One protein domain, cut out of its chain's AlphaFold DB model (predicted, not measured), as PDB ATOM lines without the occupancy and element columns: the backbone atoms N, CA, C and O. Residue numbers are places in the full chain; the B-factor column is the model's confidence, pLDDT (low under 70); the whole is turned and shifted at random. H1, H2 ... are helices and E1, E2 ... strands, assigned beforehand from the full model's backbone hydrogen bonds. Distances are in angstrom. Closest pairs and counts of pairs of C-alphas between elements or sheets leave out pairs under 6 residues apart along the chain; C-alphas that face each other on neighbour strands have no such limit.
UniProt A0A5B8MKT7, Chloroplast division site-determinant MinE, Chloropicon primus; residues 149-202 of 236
ATOM      1  N   GLU A 149      75.235   9.910  24.930       84.88
ATOM      2  CA  GLU A 149      74.665  11.095  24.279       84.88
ATOM      3  C   GLU A 149      73.160  10.934  24.004       84.88
ATOM      4  O   GLU A 149      72.394  11.869  24.212       84.88
ATOM      5  N   GLU A 150      72.719   9.722  23.658       88.62
ATOM      6  CA  GLU A 150      71.300   9.382  23.491       88.62
ATOM      7  C   GLU A 150      70.486   9.642  24.768       88.62
ATOM      8  O   GLU A 150      69.432  10.270  24.717       88.62
ATOM      9  N   VAL A 151      71.004   9.229  25.929       88.00
ATOM     10  CA  VAL A 151      70.329   9.445  27.219       88.00
ATOM     11  C   VAL A 151      70.356  10.922  27.620       88.00
ATOM     12  O   VAL A 151      69.394  11.422  28.198       88.00
ATOM     13  N   GLN A 152      71.432  11.650  27.307       87.69
ATOM     14  CA  GLN A 152      71.485  13.096  27.550       87.69
ATOM     15  C   GLN A 152      70.426  13.840  26.732       87.69
ATOM     16  O   GLN A 152      69.793  14.763  27.243       87.69
ATOM     17  N   GLU A 153      70.221  13.433  25.481       89.69
ATOM     18  CA  GLU A 153      69.205  14.008  24.606       89.69
ATOM     19  C   GLU A 153      67.787  13.687  25.105       89.69
ATOM     20  O   GLU A 153      66.951  14.587  25.205       89.69
ATOM     21  N   ASP A 154      67.538  12.444  25.526       92.38
ATOM     22  CA  ASP A 154      66.265  12.029  26.126       92.38
ATOM     23  C   ASP A 154      65.955  12.795  27.428       92.38
ATOM     24  O   ASP A 154      64.839  13.282  27.642       92.38
ATOM     25  N   MET A 155      66.966  13.026  28.273       91.88
ATOM     26  CA  MET A 155      66.827  13.872  29.462       91.88
ATOM     27  C   MET A 155      66.457  15.313  29.104       91.88
ATOM     28  O   MET A 155      65.559  15.882  29.731       91.88
ATOM     29  N   LYS A 156      67.108  15.915  28.098       91.12
ATOM     30  CA  LYS A 156      66.747  17.268  27.641       91.12
ATOM     31  C   LYS A 156      65.290  17.306  27.193       91.12
ATOM     32  O   LYS A 156      64.554  18.193  27.621       91.12
ATOM     33  N   GLN A 157      64.856  16.341  26.382       92.44
ATOM     34  CA  GLN A 157      63.477  16.266  25.897       92.44
ATOM     35  C   GLN A 157      62.477  16.090  27.042       92.44
ATOM     36  O   GLN A 157      61.452  16.769  27.074       92.44
ATOM     37  N   THR A 158      62.794  15.244  28.017       93.44
ATOM     38  CA  THR A 158      61.963  15.041  29.211       93.44
ATOM     39  C   THR A 158      61.796  16.340  30.002       93.44
ATOM     40  O   THR A 158      60.676  16.700  30.367       93.44
ATOM     41  N   ILE A 159      62.882  17.094  30.206       93.19
ATOM     42  CA  ILE A 159      62.849  18.394  30.894       93.19
ATOM     43  C   ILE A 159      62.017  19.412  30.104       93.19
ATOM     44  O   ILE A 159      61.180  20.100  30.691       93.19
ATOM     45  N   VAL A 160      62.193  19.487  28.777       92.06
ATOM     46  CA  VAL A 160      61.366  20.338  27.901       92.06
ATOM     47  C   VAL A 160      59.898  19.999  28.077       92.06
ATOM     48  O   VAL A 160      59.092  20.891  28.320       92.06
ATOM     49  N   ASN A 161      59.552  18.718  27.968       93.00
ATOM     50  CA  ASN A 161      58.172  18.258  28.019       93.00
ATOM     51  C   ASN A 161      57.517  18.582  29.365       93.00
ATOM     52  O   ASN A 161      56.379  19.042  29.378       93.00
ATOM     53  N   ALA A 162      58.240  18.428  30.477       93.44
ATOM     54  CA  ALA A 162      57.736  18.768  31.805       93.44
ATOM     55  C   ALA A 162      57.503  20.279  31.992       93.44
ATOM     56  O   ALA A 162      56.530  20.688  32.625       93.44
ATOM     57  N   LEU A 163      58.380  21.125  31.440       92.31
ATOM     58  CA  LEU A 163      58.282  22.585  31.581       92.31
ATOM     59  C   LEU A 163      57.353  23.237  30.551       92.31
ATOM     60  O   LEU A 163      56.856  24.342  30.783       92.31
ATOM     61  N   LYS A 164      57.087  22.554  29.433       90.19
ATOM     62  CA  LYS A 164      56.303  23.061  28.300       90.19
ATOM     63  C   LYS A 164      54.922  23.563  28.701       90.19
ATOM     64  O   LYS A 164      54.428  24.511  28.098       90.19
ATOM     65  N   ASP A 165      54.283  22.959  29.695       89.81
ATOM     66  CA  ASP A 165      52.922  23.325  30.107       89.81
ATOM     67  C   ASP A 165      52.858  24.606  30.941       89.81
ATOM     68  O   ASP A 165      51.802  25.231  31.035       89.81
ATOM     69  N   TYR A 166      53.993  25.039  31.484       89.56
ATOM     70  CA  TYR A 166      54.082  26.191  32.376       89.56
ATOM     71  C   TYR A 166      54.808  27.366  31.729       89.56
ATOM     72  O   TYR A 166      54.523  28.521  32.044       89.56
ATOM     73  N   VAL A 167      55.736  27.091  30.815       90.88
ATOM     74  CA  VAL A 167      56.707  28.077  30.347       90.88
ATOM     75  C   VAL A 167      56.807  28.086  28.825       90.88
ATOM     76  O   VAL A 167      56.826  27.048  28.167       90.88
ATOM     77  N   GLU A 168      56.907  29.285  28.262       87.94
ATOM     78  CA  GLU A 168      57.334  29.516  26.887       87.94
ATOM     79  C   GLU A 168      58.864  29.541  26.842       87.94
ATOM     80  O   GLU A 168      59.514  30.429  27.404       87.94
ATOM     81  N   LEU A 169      59.448  28.533  26.198       87.31
ATOM     82  CA  LEU A 169      60.895  28.390  26.074       87.31
ATOM     83  C   LEU A 169      61.455  29.328  24.994       87.31
ATOM     84  O   LEU A 169      60.782  29.670  24.019       87.31
ATOM     85  N   GLY A 170      62.696  29.774  25.192       81.12
ATOM     86  CA  GLY A 170      63.415  30.616  24.237       81.12
ATOM     87  C   GLY A 170      63.857  29.880  22.972       81.12
ATOM     88  O   GLY A 170      63.890  28.660  22.945       81.12
ATOM     89  N   ASP A 171      64.276  30.627  21.944       77.25
ATOM     90  CA  ASP A 171      64.770  30.056  20.670       77.25
ATOM     91  C   ASP A 171      66.177  29.436  20.788       77.25
ATOM     92  O   ASP A 171      66.799  29.093  19.789       77.25
ATOM     93  N   ARG A 172      66.717  29.362  22.009       82.56
ATOM     94  CA  ARG A 172      68.043  28.818  22.303       82.56
ATOM     95  C   ARG A 172      67.897  27.395  22.824       82.56
ATOM     96  O   ARG A 172      66.976  27.113  23.586       82.56
ATOM     97  N   ASP A 173      68.858  26.550  22.480       82.88
ATOM     98  CA  ASP A 173      68.892  25.168  22.942       82.88
ATOM     99  C   ASP A 173      69.161  25.072  24.451       82.88
ATOM    100  O   ASP A 173      69.853  25.907  25.045       82.88
ATOM    101  N   ILE A 174      68.617  24.027  25.078       87.75
ATOM    102  CA  ILE A 174      68.880  23.706  26.483       87.75
ATOM    103  C   ILE A 174      70.283  23.124  26.603       87.75
ATOM    104  O   ILE A 174      70.620  22.126  25.963       87.75
ATOM    105  N   ASN A 175      71.089  23.725  27.474       88.06
ATOM    106  CA  ASN A 175      72.426  23.233  27.767       88.06
ATOM    107  C   ASN A 175      72.381  22.325  28.999       88.06
ATOM    108  O   ASN A 175      71.983  22.763  30.078       88.06
ATOM    109  N   LEU A 176      72.802  21.072  28.828       89.12
ATOM    110  CA  LEU A 176      73.031  20.117  29.905       89.12
ATOM    111  C   LEU A 176      74.539  19.854  29.982       89.12
ATOM    112  O   LEU A 176      75.133  19.329  29.046       89.12
ATOM    113  N   SER A 177      75.154  20.253  31.091       86.50
ATOM    114  CA  SER A 177      76.584  20.111  31.360       86.50
ATOM    115  C   SER A 177      76.803  19.122  32.500       86.50
ATOM    116  O   SER A 177      76.244  19.277  33.586       86.50
ATOM    117  N   ILE A 178      77.639  18.113  32.257       84.75
ATOM    118  CA  ILE A 178      77.988  17.075  33.233       84.75
ATOM    119  C   ILE A 178      79.447  17.272  33.620       84.75
ATOM    120  O   ILE A 178      80.332  17.202  32.769       84.75
ATOM    121  N   ASN A 179      79.707  17.505  34.902       83.12
ATOM    122  CA  ASN A 179      81.058  17.676  35.416       83.12
ATOM    123  C   ASN A 179      81.361  16.597  36.454       83.12
ATOM    124  O   ASN A 179      80.752  16.568  37.520       83.12
ATOM    125  N   ASN A 180      82.314  15.708  36.166       78.75
ATOM    126  CA  ASN A 180      82.799  14.763  37.166       78.75
ATOM    127  C   ASN A 180      83.999  15.361  37.906       78.75
ATOM    128  O   ASN A 180      85.109  15.422  37.369       78.75
ATOM    129  N   LYS A 181      83.789  15.750  39.163       74.94
ATOM    130  CA  LYS A 181      84.884  16.055  40.079       74.94
ATOM    131  C   LYS A 181      85.240  14.771  40.817       74.94
ATOM    132  O   LYS A 181      84.487  14.296  41.659       74.94
ATOM    133  N   GLY A 182      86.392  14.200  40.469       69.00
ATOM    134  CA  GLY A 182      86.762  12.810  40.775       69.00
ATOM    135  C   GLY A 182      86.584  12.326  42.222       69.00
ATOM    136  O   GLY A 182      86.354  11.131  42.408       69.00
ATOM    137  N   ASP A 183      86.667  13.208  43.222       65.75
ATOM    138  CA  ASP A 183      86.409  12.864  44.630       65.75
ATOM    139  C   ASP A 183      85.119  13.496  45.210       65.75
ATOM    140  O   ASP A 183      84.601  12.966  46.192       65.75
ATOM    141  N   ASP A 184      84.544  14.530  44.575       66.50
ATOM    142  CA  ASP A 184      83.353  15.263  45.058       66.50
ATOM    143  C   ASP A 184      82.035  14.783  44.413       66.50
ATOM    144  O   ASP A 184      80.946  15.165  44.837       66.50
ATOM    145  N   GLY A 185      82.119  13.911  43.402       69.75
ATOM    146  CA  GLY A 185      80.970  13.348  42.695       69.75
ATOM    147  C   GLY A 185      80.727  13.962  41.314       69.75
ATOM    148  O   GLY A 185      81.529  14.735  40.787       69.75
ATOM    149  N   THR A 186      79.617  13.557  40.696       78.19
ATOM    150  CA  THR A 186      79.191  14.043  39.377       78.19
ATOM    151  C   THR A 186      78.141  15.132  39.563       78.19
ATOM    152  O   THR A 186      77.093  14.880  40.155       78.19
ATOM    153  N   GLU A 187      78.430  16.335  39.077       85.25
ATOM    154  CA  GLU A 187      77.531  17.486  39.074       85.25
ATOM    155  C   GLU A 187      76.799  17.571  37.730       85.25
ATOM    156  O   GLU A 187      77.421  17.551  36.664       85.25
ATOM    157  N   PHE A 188      75.473  17.683  37.797       86.31
ATOM    158  CA  PHE A 188      74.595  17.887  36.649       86.31
ATOM    159  C   PHE A 188      74.083  19.326  36.670       86.31
ATOM    160  O   PHE A 188      73.329  19.702  37.563       86.31
ATOM    161  N   SER A 189      74.486  20.128  35.687       90.00
ATOM    162  CA  SER A 189      74.012  21.500  35.502       90.00
ATOM    163  C   SER A 189      73.126  21.569  34.264       90.00
ATOM    164  O   SER A 189      73.537  21.153  33.182       90.00
ATOM    165  N   VAL A 190      71.905  22.089  34.412       91.88
ATOM    166  CA  VAL A 190      70.966  22.281  33.300       91.88
ATOM    167  C   VAL A 190      70.573  23.748  33.232       91.88
ATOM    168  O   VAL A 190      70.092  24.321  34.206       91.88
ATOM    169  N   SER A 191      70.768  24.359  32.068       92.62
ATOM    170  CA  SER A 191      70.376  25.739  31.782       92.62
ATOM    171  C   SER A 191      69.248  25.755  30.759       92.62
ATOM    172  O   SER A 191      69.457  25.429  29.589       92.62
ATOM    173  N   VAL A 192      68.054  26.151  31.208       92.56
ATOM    174  CA  VAL A 192      66.846  26.235  30.377       92.56
ATOM    175  C   VAL A 192      66.526  27.706  30.085       92.56
ATOM    176  O   VAL A 192      66.234  28.457  31.017       92.56
ATOM    177  N   PRO A 193      66.576  28.158  28.820       91.56
ATOM    178  CA  PRO A 193      66.231  29.530  28.476       91.56
ATOM    179  C   PRO A 193      64.712  29.723  28.495       91.56
ATOM    180  O   PRO A 193      63.980  29.119  27.712       91.56
ATOM    181  N   VAL A 194      64.244  30.620  29.358       91.88
ATOM    182  CA  VAL A 194      62.824  30.952  29.525       91.88
ATOM    183  C   VAL A 194      62.521  32.317  28.901       91.88
ATOM    184  O   VAL A 194      63.266  33.267  29.132       91.88
ATOM    185  N   LYS A 195      61.436  32.422  28.119       90.19
ATOM    186  CA  LYS A 195      60.884  33.705  27.646       90.19
ATOM    187  C   LYS A 195      59.871  34.250  28.649       90.19
ATOM    188  O   LYS A 195      60.099  35.309  29.226       90.19
ATOM    189  N   CYS A 196      58.786  33.511  28.870       85.88
ATOM    190  CA  CYS A 196      57.648  33.926  29.690       85.88
ATOM    191  C   CYS A 196      56.967  32.715  30.343       85.88
ATOM    192  O   CYS A 196      57.038  31.604  29.824       85.88
ATOM    193  N   VAL A 197      56.259  32.930  31.452       89.00
ATOM    194  CA  VAL A 197      55.301  31.949  31.997       89.00
ATOM    195  C   VAL A 197      53.992  32.065  31.219       89.00
ATOM    196  O   VAL A 197      53.556  33.178  30.911       89.00
ATOM    197  N   LYS A 198      53.359  30.930  30.910       87.81
ATOM    198  CA  LYS A 198      52.090  30.902  30.175       87.81
ATOM    199  C   LYS A 198      50.980  31.646  30.937       87.81
ATOM    200  O   LYS A 198      50.889  31.513  32.161       87.81
ATOM    201  N   PRO A 199      50.108  32.395  30.236       81.00
ATOM    202  CA  PRO A 199      49.085  33.238  30.860       81.00
ATOM    203  C   PRO A 199      48.103  32.438  31.727       81.00
ATOM    204  O   PRO A 199      47.767  32.886  32.819       81.00
ATOM    205  N   ASP A 200      47.751  31.218  31.314       79.38
ATOM    206  CA  ASP A 200      46.820  30.328  32.028       79.38
ATOM    207  C   ASP A 200      47.302  29.934  33.433       79.38
ATOM    208  O   ASP A 200      46.519  29.480  34.264       79.38
ATOM    209  N   LYS A 201      48.607  30.071  33.698       77.06
ATOM    210  CA  LYS A 201      49.244  29.771  34.990       77.06
ATOM    211  C   LYS A 201      49.716  31.031  35.721       77.06
ATOM    212  O   LYS A 201      50.179  30.947  36.854       77.06
ATOM    213  N   ARG A 202      49.599  32.201  35.085       66.62
ATOM    214  CA  ARG A 202      50.067  33.493  35.608       66.62
ATOM    215  C   ARG A 202      49.106  34.104  36.631       66.62
ATOM    216  O   ARG A 202      49.554  34.900  37.449       66.62
TER     217      ARG A 202
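AT A GLANCE: This is residues 149 to 202 of the 236 residues of the protein "Chloroplast division site-determinant MinE" of Chloropicon primus (UniProt A0A5B8MKT7). A long two-stranded hairpin, E2 and E3, runs on into a short second pair, E4 beside E1, while helix H1 slants past the hairpin's base. Both pairs are antiparallel. The printed part has 54 residues, in order H1, E1, E2, E3, E4, H2, of mixed class; it is a loose rod, radius of gyration of the C-alphas 13.7 A, spanning 45 by 22 by 17 A.

IN THESE COORDINATES: Find C-alpha 149 at (74.665, 11.095, 24.279); from there H1 runs 21.3 A to residue 163. Next come E1, residues 167 to 169, E2, 175 to 181, 18.9 A, E3, 185 to 191, 19.6 A, and E4, 194 to 197. H2, 199 to 202, ends at (50.067, 33.493, 35.608).

HOW THE PARTS SIT: In the hairpin E2 and E3, look at N 177 and O 189, 2.8 A apart. E3 runs on into E4 at 70 degrees. Across E1 and E4, N 168 and O 196 are 2.8 A apart. The closest C-alphas of H1 and E2, Lys 156 and Leu 176, are 7.3 A apart. Every O i to N i+4 pair in H1 is within hydrogen-bond range; H2 is too short for one.

THE WHOLE: The farthest C-alphas, Asp 183 and Asp 200, are 45.1 A apart. The printed part has no cut, and its links are tight. Residues 182 to 185 and 202 have pLDDT under 70.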